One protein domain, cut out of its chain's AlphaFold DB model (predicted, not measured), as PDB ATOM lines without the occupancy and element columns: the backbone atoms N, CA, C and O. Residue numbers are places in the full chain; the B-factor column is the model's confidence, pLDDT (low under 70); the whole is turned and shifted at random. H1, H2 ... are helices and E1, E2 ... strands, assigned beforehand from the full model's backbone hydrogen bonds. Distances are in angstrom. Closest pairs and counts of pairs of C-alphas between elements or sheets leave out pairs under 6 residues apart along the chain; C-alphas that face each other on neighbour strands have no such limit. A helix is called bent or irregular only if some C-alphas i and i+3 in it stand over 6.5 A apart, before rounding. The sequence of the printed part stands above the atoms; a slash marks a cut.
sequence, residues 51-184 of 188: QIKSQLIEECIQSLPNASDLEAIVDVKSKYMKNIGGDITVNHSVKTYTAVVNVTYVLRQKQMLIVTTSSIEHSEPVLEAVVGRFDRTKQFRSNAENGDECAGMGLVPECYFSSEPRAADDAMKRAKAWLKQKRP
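What this domain is: This is residues 51 to 184 of the 188 residues of an uncharacterized protein of Myxococcales bacterium (UniProt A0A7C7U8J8). A long, twisted ribbon of strands is built on E3, with E1 and E2 one after the other along one side of it and E4 along the other side. H1 packs lengthwise over one face of the ribbon toward the E2 end, where the small hairpin E5 and E6 also lies, while E1 and the hairpin E3 and E4 run on as a long arm to the other end. The printed part has 134 residues, with six named strands and then one helix, in the order E1 E2 E3 E4 E5 E6 H1; the class is mixed, helices and strands. Both sheets are antiparallel. The whole is extended, a rod of 81 by 34 by 22 A, with a radius of gyration of the C-alphas of 24.0 A.

Where its parts are: E1, residues 51 to 63, begins at C-alpha 51 (188.801, 147.072, 151.942), is 33.0 A long and bends by 63 degrees at residue 60. E2, residues 72 to 81, is 25.3 A long and bends by 55 degrees at residue 78. E3, residues 92 to 117, is the longest strand, 68.8 A from C-alpha 92 (130.564, 153.316, 173.406) to C-alpha 117, and bends by 63 degrees at residue 110. E4, residues 126 to 141, is 44.3 A long. E5 holds residues 149 to 151 and E6 residues 158 to 160. H1, residues 164 to 184, is 32.0 A long and ends at C-alpha 184 (157.599, 151.999, 133.989); it is only just irregular, with C-alphas 181 and 184 6.9 A apart.

How they stand to each other: In the branched sheet E3 has three antiparallel neighbours. E1, beside residues 105 to 116, and E2, beside residues 92 to 101, lie on one side of E3, and E4, beside residues 99 to 115, on the other side. Within hydrogen-bond range are N 53 and O 114 of E1 and E3, 2.9 A, N 75 and O 98 of the hairpin E2 and E3, 2.8 A, and N 107 and O 134 of the hairpin E3 and E4, 2.8 A. E2, E3 and E4 make a meander, each strand the antiparallel neighbour of the one before. H1 is on this sheet at a height of 8.0 A, over E3 and E4, and runs along the strands, at 5 degrees to E4 on the local plane. The closest C-alphas of H1 and E3 are those of Ala 168 and Ala 99, 5.0 A apart. In H1, 16 of 17 O i to N i+4 pairs are within hydrogen-bond range. In the hairpin E5 and E6, N 158 and O 151 are 2.8 A apart; E5 and H1 are apart.

The domain as a whole: The two C-alphas farthest apart are those of Thr 89 and Glu 121, 81.7 A. The printed part has no cut. The link E6 to H1 is tight, and the other links are short. Mean pLDDT of the printed part is 90.9; residue 51, residues 118 to 123 and residue 154 are under 70.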
ATOM      1  N   GLN A  51     190.068 146.339 151.833       66.44
ATOM      2  CA  GLN A  51     188.801 147.072 151.942       66.44
ATOM      3  C   GLN A  51     187.927 146.725 150.739       66.44
ATOM      4  O   GLN A  51     188.361 146.859 149.597       66.44
ATOM      5  N   ILE A  52     186.689 146.303 151.000       71.75
ATOM      6  CA  ILE A  52     185.674 146.085 149.967       71.75
ATOM      7  C   ILE A  52     184.663 147.221 150.084       71.75
ATOM      8  O   ILE A  52     183.952 147.327 151.084       71.75
ATOM      9  N   LYS A  53     184.600 148.088 149.073       77.38
ATOM     10  CA  LYS A  53     183.556 149.114 148.955       77.38
ATOM     11  C   LYS A  53     182.550 148.674 147.900       77.38
ATOM     12  O   LYS A  53     182.949 148.283 146.812       77.38
ATOM     13  N   SER A  54     181.259 148.754 148.214       77.38
ATOM     14  CA  SER A  54     180.179 148.497 147.253       77.38
ATOM     15  C   SER A  54     179.504 149.809 146.862       77.38
ATOM     16  O   SER A  54     179.159 150.614 147.729       77.38
ATOM     17  N   GLN A  55     179.311 150.026 145.561       81.19
ATOM     18  CA  GLN A  55     178.561 151.153 145.013       81.19
ATOM     19  C   GLN A  55     177.444 150.647 144.099       81.19
ATOM     20  O   GLN A  55     177.692 149.896 143.160       81.19
ATOM     21  N   LEU A  56     176.203 151.073 144.342       86.25
ATOM     22  CA  LEU A  56     175.070 150.738 143.478       86.25
ATOM     23  C   LEU A  56     175.192 151.487 142.140       86.25
ATOM     24  O   LEU A  56     175.209 152.716 142.128       86.25
ATOM     25  N   ILE A  57     175.272 150.748 141.033       88.94
ATOM     26  CA  ILE A  57     175.321 151.303 139.671       88.94
ATOM     27  C   ILE A  57     173.911 151.402 139.088       88.94
ATOM     28  O   ILE A  57     173.542 152.418 138.509       88.94
ATOM     29  N   GLU A  58     173.132 150.330 139.216       89.56
ATOM     30  CA  GLU A  58     171.821 150.211 138.583       89.56
ATOM     31  C   GLU A  58     170.861 149.462 139.503       89.56
ATOM     32  O   GLU A  58     171.226 148.459 140.121       89.56
ATOM     33  N   GLU A  59     169.620 149.934 139.568       92.25
ATOM     34  CA  GLU A  59     168.515 149.251 140.228       92.25
ATOM     35  C   GLU A  59     167.291 149.298 139.316       92.25
ATOM     36  O   GLU A  59     166.877 150.366 138.867       92.25
ATOM     37  N   CYS A  60     166.694 148.135 139.068       94.25
ATOM     38  CA  CYS A  60     165.431 148.029 138.354       94.25
ATOM     39  C   CYS A  60     164.562 146.919 138.948       94.25
ATOM     40  O   CYS A  60     165.044 145.994 139.610       94.25
ATOM     41  N   ILE A  61     163.252 147.012 138.725       96.06
ATOM     42  CA  ILE A  61     162.314 145.988 139.188       96.06
ATOM     43  C   ILE A  61     162.267 144.867 138.157       96.06
ATOM     44  O   ILE A  61     161.856 145.077 137.020       96.06
ATOM     45  N   GLN A  62     162.676 143.667 138.550       96.50
ATOM     46  CA  GLN A  62     162.668 142.511 137.664       96.50
ATOM     47  C   GLN A  62     161.262 141.926 137.515       96.50
ATOM     48  O   GLN A  62     160.862 141.561 136.413       96.50
ATOM     49  N   SER A  63     160.504 141.838 138.609       96.31
ATOM     50  CA  SER A  63     159.132 141.334 138.578       96.31
ATOM     51  C   SER A  63     158.242 142.049 139.588       96.31
ATOM     52  O   SER A  63     158.678 142.435 140.673       96.31
ATOM     53  N   LEU A  64     156.980 142.228 139.202       96.75
ATOM     54  CA  LEU A  64     155.900 142.734 140.044       96.75
ATOM     55  C   LEU A  64     154.776 141.691 140.074       96.75
ATOM     56  O   LEU A  64     154.533 141.054 139.046       96.75
ATOM     57  N   PRO A  65     154.061 141.544 141.199       96.81
ATOM     58  CA  PRO A  65     152.879 140.697 141.259       96.81
ATOM     59  C   PRO A  65     151.722 141.336 140.478       96.81
ATOM     60  O   PRO A  65     151.688 142.558 140.268       96.81
ATOM     61  N   ASN A  66     150.741 140.529 140.066       96.19
ATOM     62  CA  ASN A  66     149.525 141.079 139.476       96.19
ATOM     63  C   ASN A  66     148.638 141.701 140.555       96.19
ATOM     64  O   ASN A  66     148.616 141.285 141.708       96.19
ATOM     65  N   ALA A  67     147.843 142.691 140.152       95.25
ATOM     66  CA  ALA A  67     146.899 143.357 141.045       95.25
ATOM     67  C   ALA A  67     145.742 142.451 141.511       95.25
ATOM     68  O   ALA A  67     145.078 142.800 142.487       95.25
ATOM     69  N   SER A  68     145.473 141.356 140.790       95.62
ATOM     70  CA  SER A  68     144.490 140.319 141.137       95.62
ATOM     71  C   SER A  68     144.972 139.394 142.247       95.62
ATOM     72  O   SER A  68     144.147 138.860 142.973       95.62
ATOM     73  N   ASP A  69     146.288 139.238 142.370       95.19
ATOM     74  CA  ASP A  69     146.915 138.253 143.256       95.19
ATOM     75  C   ASP A  69     147.226 138.874 144.630       95.19
ATOM     76  O   ASP A  69     147.805 138.236 145.504       95.19
ATOM     77  N   LEU A  70     146.889 140.156 144.809       96.62
ATOM     78  CA  LEU A  70     147.047 140.859 146.070       96.62
ATOM     79  C   LEU A  70     145.876 140.550 146.994       96.62
ATOM     80  O   LEU A  70     144.717 140.745 146.630       96.62
ATOM     81  N   GLU A  71     146.206 140.193 148.227       96.81
ATOM     82  CA  GLU A  71     145.240 139.949 149.288       96.81
ATOM     83  C   GLU A  71     145.468 140.926 150.442       96.81
ATOM     84  O   GLU A  71     146.603 141.249 150.814       96.81
ATOM     85  N   ALA A  72     144.367 141.426 150.997       97.69
ATOM     86  CA  ALA A  72     144.385 142.268 152.179       97.69
ATOM     87  C   ALA A  72     144.157 141.406 153.419       97.69
ATOM     88  O   ALA A  72     143.170 140.683 153.512       97.69
ATOM     89  N   ILE A  73     145.055 141.524 154.389       97.94
ATOM     90  CA  ILE A  73     144.906 140.918 155.708       97.94
ATOM     91  C   ILE A  73     144.249 141.957 156.607       97.94
ATOM     92  O   ILE A  73     144.805 143.043 156.802       97.94
ATOM     93  N   VAL A  74     143.071 141.637 157.134       98.00
ATOM     94  CA  VAL A  74     142.285 142.553 157.962       98.00
ATOM     95  C   VAL A  74     142.419 142.182 159.434       98.00
ATOM     96  O   VAL A  74     142.303 141.023 159.818       98.00
ATOM     97  N   ASP A  75     142.687 143.194 160.251       97.75
ATOM     98  CA  ASP A  75     142.764 143.132 161.704       97.75
ATOM     99  C   ASP A  75     141.589 143.903 162.316       97.75
ATOM    100  O   ASP A  75     141.216 144.987 161.849       97.75
ATOM    101  N   VAL A  76     141.020 143.342 163.382       97.62
ATOM    102  CA  VAL A  76     139.878 143.896 164.114       97.62
ATOM    103  C   VAL A  76     140.301 144.223 165.528       97.62
ATOM    104  O   VAL A  76     140.810 143.380 166.264       97.62
ATOM    105  N   LYS A  77     140.000 145.450 165.946       96.44
ATOM    106  CA  LYS A  77     140.178 145.882 167.330       96.44
ATOM    107  C   LYS A  77     138.895 146.487 167.853       96.44
ATOM    108  O   LYS A  77     138.175 147.161 167.129       96.44
ATOM    109  N   SER A  78     138.612 146.247 169.123       96.50
ATOM    110  CA  SER A  78     137.558 146.961 169.833       96.50
ATOM    111  C   SER A  78     138.196 148.139 170.563       96.50
ATOM    112  O   SER A  78     139.158 147.948 171.307       96.50
ATOM    113  N   LYS A  79     137.699 149.354 170.326       94.31
ATOM    114  CA  LYS A  79     138.189 150.577 170.969       94.31
ATOM    115  C   LYS A  79     137.001 151.370 171.500       94.31
ATOM    116  O   LYS A  79     136.013 151.567 170.800       94.31
ATOM    117  N   TYR A  80     137.104 151.830 172.745       94.12
ATOM    118  CA  TYR A  80     136.126 152.753 173.306       94.12
ATOM    119  C   TYR A  80     136.320 154.131 172.685       94.12
ATOM    120  O   TYR A  80     137.399 154.715 172.798       94.12
ATOM    121  N   MET A  81     135.276 154.634 172.035       92.81
ATOM    122  CA  MET A  81     135.282 155.929 171.373       92.81
ATOM    123  C   MET A  81     134.262 156.849 172.031       92.81
ATOM    124  O   MET A  81     133.223 156.414 172.532       92.81
ATOM    125  N   LYS A  82     134.587 158.139 172.039       93.12
ATOM    126  CA  LYS A  82     133.699 159.192 172.524       93.12
ATOM    127  C   LYS A  82     133.276 160.079 171.370       93.12
ATOM    128  O   LYS A  82     134.073 160.306 170.465       93.12
ATOM    129  N   ASN A  83     132.080 160.634 171.452       91.50
ATOM    130  CA  ASN A  83     131.549 161.579 170.476       91.50
ATOM    131  C   ASN A  83     131.516 161.009 169.044       91.50
ATOM    132  O   ASN A  83     132.039 161.616 168.106       91.50
ATOM    133  N   ILE A  84     130.998 159.789 168.886       90.12
ATOM    134  CA  ILE A  84     130.989 159.077 167.597       90.12
ATOM    135  C   ILE A  84     130.079 159.816 166.611       90.12
ATOM    136  O   ILE A  84     128.962 160.197 166.955       90.12
ATOM    137  N   GLY A  85     130.562 160.053 165.391       85.62
ATOM    138  CA  GLY A  85     129.825 160.812 164.376       85.62
ATOM    139  C   GLY A  85     129.613 162.288 164.737       85.62
ATOM    140  O   GLY A  85     128.769 162.944 164.135       85.62
ATOM    141  N   GLY A  86     130.352 162.810 165.723       85.44
ATOM    142  CA  GLY A  86     130.194 164.172 166.235       85.44
ATOM    143  C   GLY A  86     129.088 164.340 167.283       85.44
ATOM    144  O   GLY A  86     128.898 165.452 167.773       85.44
ATOM    145  N   ASP A  87     128.384 163.273 167.669       88.12
ATOM    146  CA  ASP A  87     127.346 163.335 168.703       88.12
ATOM    147  C   ASP A  87     127.948 163.178 170.104       88.12
ATOM    148  O   ASP A  87     128.371 162.091 170.492       88.12
ATOM    149  N   ILE A  88     127.927 164.255 170.897       88.12
ATOM    150  CA  ILE A  88     128.497 164.316 172.254       88.12
ATOM    151  C   ILE A  88     127.897 163.309 173.248       88.12
ATOM    152  O   ILE A  88     128.491 163.012 174.289       88.12
ATOM    153  N   THR A  89     126.707 162.794 172.953       91.81
ATOM    154  CA  THR A  89     125.997 161.850 173.818       91.81
ATOM    155  C   THR A  89     126.370 160.400 173.514       91.81
ATOM    156  O   THR A  89     126.252 159.533 174.383       91.81
ATOM    157  N   VAL A  90     126.895 160.130 172.315       92.75
ATOM    158  CA  VAL A  90     127.171 158.776 171.834       92.75
ATOM    159  C   VAL A  90     128.603 158.377 172.168       92.75
ATOM    160  O   VAL A  90     129.568 158.715 171.479       92.75
ATOM    161  N   ASN A  91     128.729 157.602 173.245       93.94
ATOM    162  CA  ASN A  91     129.998 157.102 173.764       93.94
ATOM    163  C   ASN A  91     129.882 155.595 174.015       93.94
ATOM    164  O   ASN A  91     129.133 155.178 174.897       93.94
ATOM    165  N   HIS A  92     130.587 154.771 173.240       94.25
ATOM    166  CA  HIS A  92     130.564 153.316 173.406       94.25
ATOM    167  C   HIS A  92     131.777 152.640 172.751       94.25
ATOM    168  O   HIS A  92     132.610 153.277 172.102       94.25
ATOM    169  N   SER A  93     131.903 151.327 172.958       95.31
ATOM    170  CA  SER A  93     132.938 150.525 172.307       95.31
ATOM    171  C   SER A  93     132.557 150.211 170.866       95.31
ATOM    172  O   SER A  93     131.526 149.584 170.626       95.31
ATOM    173  N   VAL A  94     133.408 150.605 169.923       95.06
ATOM    174  CA  VAL A  94     133.241 150.331 168.493       95.06
ATOM    175  C   VAL A  94     134.293 149.339 168.014       95.06
ATOM    176  O   VAL A  94     135.381 149.221 168.586       95.06
ATOM    177  N   LYS A  95     133.962 148.599 166.955       96.44
ATOM    178  CA  LYS A  95     134.929 147.771 166.234       96.44
ATOM    179  C   LYS A  95     135.591 148.623 165.162       96.44
ATOM    180  O   LYS A  95     134.916 149.143 164.282       96.44
ATOM    181  N   THR A  96     136.905 148.739 165.235       96.56
ATOM    182  CA  THR A  96     137.735 149.411 164.241       96.56
ATOM    183  C   THR A  96     138.457 148.364 163.410       96.56
ATOM    184  O   THR A  96     139.073 147.452 163.970       96.56
ATOM    185  N   TYR A  97     138.417 148.526 162.094       97.88
ATOM    186  CA  TYR A  97     139.066 147.633 161.144       97.88
ATOM    187  C   TYR A  97     140.334 148.295 160.599       97.88
ATOM    188  O   TYR A  97     140.388 149.502 160.367       97.88
ATOM    189  N   THR A  98     141.396 147.520 160.418       97.81
ATOM    190  CA  THR A  98     142.625 147.960 159.747       97.81
ATOM    191  C   THR A  98     143.042 146.876 158.779       97.81
ATOM    192  O   THR A  98     143.062 145.712 159.149       97.81
ATOM    193  N   ALA A  99     143.405 147.241 157.557       98.38
ATOM    194  CA  ALA A  99     143.869 146.279 156.572       98.38
ATOM    195  C   ALA A  99     145.330 146.508 156.212       98.38
ATOM    196  O   ALA A  99     145.841 147.633 156.242       98.38
ATOM    197  N   VAL A 100     146.002 145.424 155.850       98.56
ATOM    198  CA  VAL A 100     147.391 145.423 155.416       98.56
ATOM    199  C   VAL A 100     147.526 144.567 154.163       98.56
ATOM    200  O   VAL A 100     147.166 143.397 154.165       98.56
ATOM    201  N   VAL A 101     148.094 145.141 153.106       98.56
ATOM    202  CA  VAL A 101     148.462 144.434 151.874       98.56
ATOM    203  C   VAL A 101     149.981 144.393 151.787       98.56
ATOM    204  O   VAL A 101     150.642 145.435 151.840       98.56
ATOM    205  N   ASN A 102     150.545 143.197 151.647       98.12
ATOM    206  CA  ASN A 102     151.976 143.005 151.440       98.12
ATOM    207  C   ASN A 102     152.232 142.737 149.955       98.12
ATOM    208  O   ASN A 102     151.712 141.783 149.389       98.12
ATOM    209  N   VAL A 103     153.038 143.586 149.323       98.00
ATOM    210  CA  VAL A 103     153.419 143.449 147.915       98.00
ATOM    211  C   VAL A 103     154.863 142.972 147.855       98.00
ATOM    212  O   VAL A 103     155.776 143.751 148.138       98.00
ATOM    213  N   THR A 104     155.069 141.709 147.493       97.31
ATOM    214  CA  THR A 104     156.404 141.129 147.291       97.31
ATOM    215  C   THR A 104     156.818 141.262 145.829       97.31
ATOM    216  O   THR A 104     156.030 140.978 144.933       97.31
ATOM    217  N   TYR A 105     158.035 141.740 145.582       96.44
ATOM    218  CA  TYR A 105     158.570 142.010 144.250       96.44
ATOM    219  C   TYR A 105     160.073 141.726 144.199       96.44
ATOM    220  O   TYR A 105     160.763 141.816 145.217       96.44
ATOM    221  N   VAL A 106     160.585 141.423 143.005       96.44
ATOM    222  CA  VAL A 106     162.006 141.114 142.798       96.44
ATOM    223  C   VAL A 106     162.716 142.344 142.247       96.44
ATOM    224  O   VAL A 106     162.326 142.890 141.213       96.44
ATOM    225  N   LEU A 107     163.785 142.768 142.915       95.94
ATOM    226  CA  LEU A 107     164.717 143.778 142.425       95.94
ATOM    227  C   LEU A 107     165.932 143.122 141.787       95.94
ATOM    228  O   LEU A 107     166.512 142.196 142.349       95.94
ATOM    229  N   ARG A 108     166.368 143.669 140.657       94.62
ATOM    230  CA  ARG A 108     167.695 143.427 140.106       94.62
ATOM    231  C   ARG A 108     168.563 144.633 140.436       94.62
ATOM    232  O   ARG A 108     168.221 145.756 140.071       94.62
ATOM    233  N   GLN A 109     169.681 144.395 141.110       93.88
ATOM    234  CA  GLN A 109     170.664 145.433 141.409       93.88
ATOM    235  C   GLN A 109     172.012 145.055 140.804       93.88
ATOM    236  O   GLN A 109     172.457 143.915 140.933       93.88
ATOM    237  N   LYS A 110     172.666 146.019 140.162       91.81
ATOM    238  CA  LYS A 110     174.056 145.921 139.719       91.81
ATOM    239  C   LYS A 110     174.905 146.789 140.636       91.81
ATOM    240  O   LYS A 110     174.675 147.994 140.730       91.81
ATOM    241  N   GLN A 111     175.866 146.181 141.311       90.62
ATOM    242  CA  GLN A 111     176.774 146.850 142.236       90.62
ATOM    243  C   GLN A 111     178.208 146.739 141.720       90.62
ATOM    244  O   GLN A 111     178.588 145.720 141.148       90.62
ATOM    245  N   MET A 112     178.997 147.791 141.902       87.00
ATOM    246  CA  MET A 112     180.438 147.786 141.689       87.00
ATOM    247  C   MET A 112     181.115 147.489 143.016       87.00
ATOM    248  O   MET A 112     180.967 148.258 143.966       87.00
ATOM    249  N   LEU A 113     181.844 146.386 143.075       85.62
ATOM    250  CA  LEU A 113     182.734 146.066 144.173       85.62
ATOM    251  C   LEU A 113     184.117 146.621 143.845       85.62
ATOM    252  O   LEU A 113     184.681 146.326 142.795       85.62
ATOM    253  N   ILE A 114     184.639 147.444 144.744       81.44
ATOM    254  CA  ILE A 114     185.994 147.979 144.698       81.44
ATOM    255  C   ILE A 114     186.773 147.264 145.790       81.44
ATOM    256  O   ILE A 114     186.535 147.507 146.976       81.44
ATOM    257  N   VAL A 115     187.676 146.377 145.389       81.94
ATOM    258  CA  VAL A 115     188.546 145.641 146.305       81.94
ATOM    259  C   VAL A 115     189.915 146.307 146.295       81.94
ATOM    260  O   VAL A 115     190.602 146.324 145.276       81.94
ATOM    261  N   THR A 116     190.305 146.884 147.429       79.19
ATOM    262  CA  THR A 116     191.627 147.501 147.608       79.19
ATOM    263  C   THR A 116     192.431 146.699 148.617       79.19
ATOM    264  O   THR A 116     192.027 146.631 149.777       79.19
ATOM    265  N   THR A 117     193.562 146.130 148.210       74.62
ATOM    266  CA  THR A 117     194.475 145.409 149.106       74.62
ATOM    267  C   THR A 117     195.588 146.347 149.563       74.62
ATOM    268  O   THR A 117     196.294 146.889 148.719       74.62
ATOM    269  N   SER A 118     195.782 146.557 150.866       66.06
ATOM    270  CA  SER A 118     196.904 147.375 151.360       66.06
ATOM    271  C   SER A 118     198.208 146.593 151.543       66.06
ATOM    272  O   SER A 118     199.238 147.171 151.875       66.06
ATOM    273  N   SER A 119     198.176 145.279 151.320       64.06
ATOM    274  CA  SER A 119     199.310 144.369 151.500       64.06
ATOM    275  C   SER A 119     200.379 144.474 150.404       64.06
ATOM    276  O   SER A 119     201.457 143.909 150.562       64.06
ATOM    277  N   ILE A 120     200.089 145.166 149.297       64.62
ATOM    278  CA  ILE A 120     201.006 145.372 148.173       64.62
ATOM    279  C   ILE A 120     201.023 146.873 147.865       64.62
ATOM    280  O   ILE A 120     200.021 147.434 147.420       64.62
ATOM    281  N   GLU A 121     202.152 147.542 148.108       59.31
ATOM    282  CA  GLU A 121     202.338 148.921 147.650       59.31
ATOM    283  C   GLU A 121     202.190 148.966 146.119       59.31
ATOM    284  O   GLU A 121     202.841 148.202 145.412       59.31
ATOM    285  N   HIS A 122     201.358 149.883 145.610       65.50
ATOM    286  CA  HIS A 122     201.070 150.094 144.180       65.50
ATOM    287  C   HIS A 122     200.181 149.044 143.481       65.50
ATOM    288  O   HIS A 122     200.136 149.023 142.252       65.50
ATOM    289  N   SER A 123     199.420 148.209 144.201       69.75
ATOM    290  CA  SER A 123     198.392 147.386 143.541       69.75
ATOM    291  C   SER A 123     197.205 148.237 143.077       69.75
ATOM    292  O   SER A 123     196.602 148.952 143.884       69.75
ATOM    293  N   GLU A 124     196.833 148.130 141.802       76.62
ATOM    294  CA  GLU A 124     195.621 148.762 141.277       76.62
ATOM    295  C   GLU A 124     194.355 148.158 141.921       76.62
ATOM    296  O   GLU A 124     194.298 146.949 142.166       76.62
ATOM    297  N   PRO A 125     193.328 148.977 142.214       78.81
ATOM    298  CA  PRO A 125     192.075 148.488 142.774       78.81
ATOM    299  C   PRO A 125     191.347 147.590 141.770       78.81
ATOM    300  O   PRO A 125     191.141 147.971 140.617       78.81
ATOM    301  N   VAL A 126     190.887 146.424 142.224       81.94
ATOM    302  CA  VAL A 126     190.073 145.533 141.388       81.94
ATOM    303  C   VAL A 126     188.625 146.011 141.431       81.94
ATOM    304  O   VAL A 126     188.024 146.105 142.504       81.94
ATOM    305  N   LEU A 127     188.079 146.332 140.257       83.62
ATOM    306  CA  LEU A 127     186.689 146.738 140.066       83.62
ATOM    307  C   LEU A 127     185.900 145.577 139.461       83.62
ATOM    308  O   LEU A 127     186.117 145.216 138.305       83.62
ATOM    309  N   GLU A 128     184.962 145.016 140.217       87.38
ATOM    310  CA  GLU A 128     184.107 143.924 139.751       87.38
ATOM    311  C   GLU A 128     182.632 144.330 139.792       87.38
ATOM    312  O   GLU A 128     182.129 144.831 140.796       87.38
ATOM    313  N   ALA A 129     181.914 144.124 138.687       85.44
ATOM    314  CA  ALA A 129     180.483 144.390 138.624       85.44
ATOM    315  C   ALA A 129     179.691 143.121 138.961       85.44
ATOM    316  O   ALA A 129     179.676 142.168 138.186       85.44
ATOM    317  N   VAL A 130     178.965 143.149 140.074       88.69
ATOM    318  CA  VAL A 130     178.135 142.034 140.540       88.69
ATOM    319  C   VAL A 130     176.664 142.352 140.306       88.69
ATOM    320  O   VAL A 130     176.192 143.452 140.595       88.69
ATOM    321  N   VAL A 131     175.918 141.382 139.775       90.12
ATOM    322  CA  VAL A 131     174.468 141.486 139.573       90.12
ATOM    323  C   VAL A 131     173.766 140.564 140.559       90.12
ATOM    324  O   VAL A 131     173.956 139.353 140.520       90.12
ATOM    325  N   GLY A 132     172.929 141.138 141.419       90.75
ATOM    326  CA  GLY A 132     172.122 140.408 142.393       90.75
ATOM    327  C   GLY A 132     170.627 140.500 142.102       90.75
ATOM    328  O   GLY A 132     170.151 141.459 141.483       90.75
ATOM    329  N   ARG A 133     169.884 139.496 142.579       93.38
ATOM    330  CA  ARG A 133     168.417 139.481 142.627       93.38
ATOM    331  C   ARG A 133     167.976 139.470 144.084       93.38
ATOM    332  O   ARG A 133     168.491 138.679 144.866       93.38
ATOM    333  N   PHE A 134     167.047 140.351 144.436       93.38
ATOM    334  CA  PHE A 134     166.631 140.562 145.817       93.38
ATOM    335  C   PHE A 134     165.115 140.609 145.922       93.38
ATOM    336  O   PHE A 134     164.478 141.484 145.333       93.38
ATOM    337  N   ASP A 135     164.551 139.726 146.738       95.62
ATOM    338  CA  ASP A 135     163.147 139.806 147.116       95.62
ATOM    339  C   ASP A 135     162.943 140.955 148.104       95.62
ATOM    340  O   ASP A 135     163.616 141.071 149.134       95.62
ATOM    341  N   ARG A 136     162.002 141.840 147.789       96.31
ATOM    342  CA  ARG A 136     161.581 142.936 148.658       96.31
ATOM    343  C   ARG A 136     160.086 142.854 148.878       96.31
ATOM    344  O   ARG A 136     159.333 142.496 147.984       96.31
ATOM    345  N   THR A 137     159.655 143.249 150.069       97.00
ATOM    346  CA  THR A 137     158.235 143.357 150.395       97.00
ATOM    347  C   THR A 137     157.921 144.783 150.811       97.00
ATOM    348  O   THR A 137     158.566 145.336 151.704       97.00
ATOM    349  N   LYS A 138     156.929 145.394 150.160       97.38
ATOM    350  CA  LYS A 138     156.380 146.694 150.544       97.38
ATOM    351  C   LYS A 138     155.011 146.495 151.174       97.38
ATOM    352  O   LYS A 138     154.121 145.906 150.570       97.38
ATOM    353  N   GLN A 139     154.847 147.029 152.375       98.12
ATOM    354  CA  GLN A 139     153.587 146.979 153.098       98.12
ATOM    355  C   GLN A 139     152.751 148.239 152.841       98.12
ATOM    356  O   GLN A 139     153.261 149.360 152.939       98.12
ATOM    357  N   PHE A 140     151.465 148.046 152.559       98.19
ATOM    358  CA  PHE A 140     150.449 149.092 152.461       98.19
ATOM    359  C   PHE A 140     149.411 148.864 153.546       98.19
ATOM    360  O   PHE A 140     148.681 147.880 153.515       98.19
ATOM    361  N   ARG A 141     149.354 149.774 154.515       98.06
ATOM    362  CA  ARG A 141     148.337 149.768 155.566       98.06
ATOM    363  C   ARG A 141     147.200 150.712 155.184       98.06
ATOM    364  O   ARG A 141     147.467 151.757 154.590       98.06
ATOM    365  N   SER A 142     145.969 150.375 155.540       97.00
ATOM    366  CA  SER A 142     144.827 151.280 155.408       97.00
ATOM    367  C   SER A 142     145.072 152.576 156.199       97.00
ATOM    368  O   SER A 142     145.569 152.521 157.327       97.00
ATOM    369  N   ASN A 143     144.775 153.744 155.622       96.31
ATOM    370  CA  ASN A 143     144.903 155.027 156.320       96.31
ATOM    371  C   ASN A 143     143.626 155.327 157.109       96.31
ATOM    372  O   ASN A 143     142.564 155.473 156.514       96.31
ATOM    373  N   ALA A 144     143.739 155.463 158.429       92.81
ATOM    374  CA  ALA A 144     142.613 155.787 159.299       92.81
ATOM    375  C   ALA A 144     141.959 157.140 158.950       92.81
ATOM    376  O   ALA A 144     140.755 157.288 159.109       92.81
ATOM    377  N   GLU A 145     142.718 158.090 158.389       93.00
ATOM    378  CA  GLU A 145     142.191 159.378 157.899       93.00
ATOM    379  C   GLU A 145     141.217 159.227 156.718       93.00
ATOM    380  O   GLU A 145     140.385 160.099 156.495       93.00
ATOM    381  N   ASN A 146     141.295 158.114 155.979       94.38
ATOM    382  CA  ASN A 146     140.342 157.761 154.922       94.38
ATOM    383  C   ASN A 146     139.162 156.928 155.460       94.38
ATOM    384  O   ASN A 146     138.414 156.346 154.672       94.38
ATOM    385  N   GLY A 147     139.047 156.814 156.787       92.94
ATOM    386  CA  GLY A 147     137.984 156.094 157.469       92.94
ATOM    387  C   GLY A 147     136.603 156.665 157.160       92.94
ATOM    388  O   GLY A 147     136.447 157.831 156.802       92.94
ATOM    389  N   ASP A 148     135.592 155.819 157.290       94.38
ATOM    390  CA  ASP A 148     134.200 156.162 157.021       94.38
ATOM    391  C   ASP A 148     133.445 156.704 158.236       94.38
ATOM    392  O   ASP A 148     132.392 157.321 158.077       94.38
ATOM    393  N   GLU A 149     133.987 156.509 159.435       93.25
ATOM    394  CA  GLU A 149     133.466 157.076 160.672       93.25
ATOM    395  C   GLU A 149     134.570 157.815 161.416       93.25
ATOM    396  O   GLU A 149     135.744 157.461 161.323       93.25
ATOM    397  N   CYS A 150     134.193 158.839 162.179       93.25
ATOM    398  CA  CYS A 150     135.126 159.560 163.031       93.25
ATOM    399  C   CYS A 150     134.546 159.773 164.430       93.25
ATOM    400  O   CYS A 150     133.331 159.869 164.617       93.25
ATOM    401  N   ALA A 151     135.436 159.837 165.414       91.00
ATOM    402  CA  ALA A 151     135.117 160.053 166.816       91.00
ATOM    403  C   ALA A 151     135.997 161.159 167.418       91.00
ATOM    404  O   ALA A 151     137.071 161.478 166.911       91.00
ATOM    405  N   GLY A 152     135.550 161.724 168.536       87.06
ATOM    406  CA  GLY A 152     136.245 162.777 169.273       87.06
ATOM    407  C   GLY A 152     135.663 164.176 169.054       87.06
ATOM    408  O   GLY A 152     134.916 164.435 168.119       87.06
ATOM    409  N   MET A 153     136.000 165.086 169.972       72.38
ATOM    410  CA  MET A 153     135.718 166.521 169.852       72.38
ATOM    411  C   MET A 153     137.047 167.266 169.717       72.38
ATOM    412  O   MET A 153     137.924 167.095 170.562       72.38
ATOM    413  N   GLY A 154     137.200 168.087 168.679       66.12
ATOM    414  CA  GLY A 154     138.400 168.899 168.470       66.12
ATOM    415  C   GLY A 154     138.667 169.221 167.002       66.12
ATOM    416  O   GLY A 154     137.885 168.872 166.124       66.12
ATOM    417  N   LEU A 155     139.798 169.884 166.746       70.00
ATOM    418  CA  LEU A 155     140.240 170.271 165.399       70.00
ATOM    419  C   LEU A 155     140.671 169.075 164.532       70.00
ATOM    420  O   LEU A 155     140.763 169.214 163.317       70.00
ATOM    421  N   VAL A 156     140.941 167.916 165.146       76.75
ATOM    422  CA  VAL A 156     141.388 166.701 164.453       76.75
ATOM    423  C   VAL A 156     140.592 165.504 164.988       76.75
ATOM    424  O   VAL A 156     140.964 164.947 166.021       76.75
ATOM    425  N   PRO A 157     139.461 165.141 164.357       83.44
ATOM    426  CA  PRO A 157     138.708 163.955 164.745       83.44
ATOM    427  C   PRO A 157     139.508 162.677 164.438       83.44
ATOM    428  O   PRO A 157     140.232 162.601 163.446       83.44
ATOM    429  N   GLU A 158     139.376 161.656 165.286       90.44
ATOM    430  CA  GLU A 158     139.972 160.337 165.059       90.44
ATOM    431  C   GLU A 158     139.066 159.528 164.128       90.44
ATOM    432  O   GLU A 158     138.046 158.985 164.561       90.44
ATOM    433  N   CYS A 159     139.428 159.446 162.850       93.75
ATOM    434  CA  CYS A 159     138.709 158.626 161.879       93.75
ATOM    435  C   CYS A 159     139.156 157.156 161.923       93.75
ATOM    436  O   CYS A 159     140.276 156.835 162.326       93.75
ATOM    437  N   TYR A 160     138.255 156.245 161.564       94.88
ATOM    438  CA  TYR A 160     138.483 154.804 161.544       94.88
ATOM    439  C   TYR A 160     137.596 154.122 160.501       94.88
ATOM    440  O   TYR A 160     136.591 154.676 160.057       94.88
ATOM    441  N   PHE A 161     137.963 152.894 160.121       97.62
ATOM    442  CA  PHE A 161     137.096 152.063 159.295       97.62
ATOM    443  C   PHE A 161     136.107 151.296 160.165       97.62
ATOM    444  O   PHE A 161     136.547 150.549 161.046       97.62
ATOM    445  N   SER A 162     134.803 151.443 159.921       95.25
ATOM    446  CA  SER A 162     133.760 150.711 160.663       95.25
ATOM    447  C   SER A 162     133.371 149.378 160.017       95.25
ATOM    448  O   SER A 162     132.612 148.594 160.589       95.25
ATOM    449  N   SER A 163     133.959 149.060 158.858       97.25
ATOM    450  CA  SER A 163     133.774 147.783 158.169       97.25
ATOM    451  C   SER A 163     135.063 147.243 157.545       97.25
ATOM    452  O   SER A 163     135.928 147.990 157.082       97.25
ATOM    453  N   GLU A 164     135.163 145.915 157.504       97.56
ATOM    454  CA  GLU A 164     136.279 145.181 156.902       97.56
ATOM    455  C   GLU A 164     136.497 145.512 155.410       97.56
ATOM    456  O   GLU A 164     137.626 145.871 155.059       97.56
ATOM    457  N   PRO A 165     135.465 145.493 154.536       97.69
ATOM    458  CA  PRO A 165     135.654 145.765 153.110       97.69
ATOM    459  C   PRO A 165     136.232 147.155 152.835       97.69
ATOM    460  O   PRO A 165     137.092 147.299 151.975       97.69
ATOM    461  N   ARG A 166     135.825 148.177 153.603       97.25
ATOM    462  CA  ARG A 166     136.325 149.550 153.420       97.25
ATOM    463  C   ARG A 166     137.806 149.674 153.771       97.25
ATOM    464  O   ARG A 166     138.557 150.295 153.021       97.25
ATOM    465  N   ALA A 167     138.237 149.044 154.866       97.88
ATOM    466  CA  ALA A 167     139.648 149.016 155.239       97.88
ATOM    467  C   ALA A 167     140.487 148.294 154.170       97.88
ATOM    468  O   ALA A 167     141.535 148.799 153.753       97.88
ATOM    469  N   ALA A 168     140.014 147.129 153.710       98.25
ATOM    470  CA  ALA A 168     140.674 146.337 152.677       98.25
ATOM    471  C   ALA A 168     140.793 147.108 151.355       98.25
ATOM    472  O   ALA A 168     141.882 147.163 150.775       98.25
ATOM    473  N   ASP A 169     139.714 147.758 150.918       98.00
ATOM    474  CA  ASP A 169     139.675 148.543 149.687       98.00
ATOM    475  C   ASP A 169     140.654 149.720 149.713       98.00
ATOM    476  O   ASP A 169     141.340 149.957 148.714       98.00
ATOM    477  N   ASP A 170     140.788 150.430 150.839       98.25
ATOM    478  CA  ASP A 170     141.769 151.516 150.968       98.25
ATOM    479  C   ASP A 170     143.208 150.996 150.806       98.25
ATOM    480  O   ASP A 170     143.970 151.496 149.968       98.25
ATOM    481  N   ALA A 171     143.575 149.941 151.542       98.25
ATOM    482  CA  ALA A 171     144.907 149.342 151.450       98.25
ATOM    483  C   ALA A 171     145.195 148.809 150.032       98.25
ATOM    484  O   ALA A 171     146.260 149.075 149.461       98.25
ATOM    485  N   MET A 172     144.218 148.130 149.424       98.25
ATOM    486  CA  MET A 172     144.303 147.593 148.066       98.25
ATOM    487  C   MET A 172     144.427 148.689 147.012       98.25
ATOM    488  O   MET A 172     145.252 148.578 146.104       98.25
ATOM    489  N   LYS A 173     143.657 149.776 147.121       98.06
ATOM    490  CA  LYS A 173     143.732 150.920 146.203       98.06
ATOM    491  C   LYS A 173     145.129 151.532 146.204       98.06
ATOM    492  O   LYS A 173     145.679 151.808 145.136       98.06
ATOM    493  N   ARG A 174     145.735 151.690 147.384       97.75
ATOM    494  CA  ARG A 174     147.100 152.218 147.539       97.75
ATOM    495  C   ARG A 174     148.148 151.274 146.950       97.75
ATOM    496  O   ARG A 174     149.011 151.726 146.197       97.75
ATOM    497  N   ALA A 175     148.040 149.974 147.227       98.12
ATOM    498  CA  ALA A 175     148.931 148.963 146.660       98.12
ATOM    499  C   ALA A 175     148.845 148.921 145.121       98.12
ATOM    500  O   ALA A 175     149.866 148.976 144.435       98.12
ATOM    501  N   LYS A 176     147.629 148.922 144.558       98.06
ATOM    502  CA  LYS A 176     147.389 148.942 143.103       98.06
ATOM    503  C   LYS A 176     147.925 150.212 142.439       98.06
ATOM    504  O   LYS A 176     148.526 150.137 141.366       98.06
ATOM    505  N   ALA A 177     147.741 151.372 143.072       97.88
ATOM    506  CA  ALA A 177     148.295 152.633 142.583       97.88
ATOM    507  C   ALA A 177     149.829 152.590 142.533       97.88
ATOM    508  O   ALA A 177     150.424 152.978 141.526       97.88
ATOM    509  N   TRP A 178     150.463 152.046 143.573       97.69
ATOM    510  CA  TRP A 178     151.911 151.865 143.604       97.69
ATOM    511  C   TRP A 178     152.402 150.895 142.524       97.69
ATOM    512  O   TRP A 178     153.344 151.224 141.806       97.69
ATOM    513  N   LEU A 179     151.734 149.750 142.327       97.31
ATOM    514  CA  LEU A 179     152.064 148.819 141.239       97.31
ATOM    515  C   LEU A 179     152.018 149.518 139.874       97.31
ATOM    516  O   LEU A 179     152.953 149.399 139.083       97.31
ATOM    517  N   LYS A 180     150.964 150.302 139.611       96.69
ATOM    518  CA  LYS A 180     150.832 151.080 138.370       96.69
ATOM    519  C   LYS A 180     151.970 152.090 138.206       96.69
ATOM    520  O   LYS A 180     152.507 152.213 137.109       96.69
ATOM    521  N   GLN A 181     152.360 152.770 139.284       96.94
ATOM    522  CA  GLN A 181     153.477 153.719 139.289       96.94
ATOM    523  C   GLN A 181     154.832 153.037 139.048       96.94
ATOM    524  O   GLN A 181     155.733 153.656 138.490       96.94
ATOM    525  N   LYS A 182     154.995 151.778 139.472       95.62
ATOM    526  CA  LYS A 182     156.259 151.039 139.373       95.62
ATOM    527  C   LYS A 182     156.454 150.263 138.072       95.62
ATOM    528  O   LYS A 182     157.591 149.953 137.737       95.62
ATOM    529  N   ARG A 183     155.400 150.018 137.291       93.81
ATOM    530  CA  ARG A 183     155.522 149.369 135.970       93.81
ATOM    531  C   ARG A 183     156.542 150.025 135.019       93.81
ATOM    532  O   ARG A 183     157.293 149.284 134.399       93.81
ATOM    533  N   PRO A 184     156.639 151.365 134.900       93.75
ATOM    534  CA  PRO A 184     157.599 151.999 133.989       93.75
ATOM    535  C   PRO A 184     159.074 151.847 134.388       93.75
ATOM    536  O   PRO A 184     159.941 152.086 133.555       93.75
TER     537      PRO A 184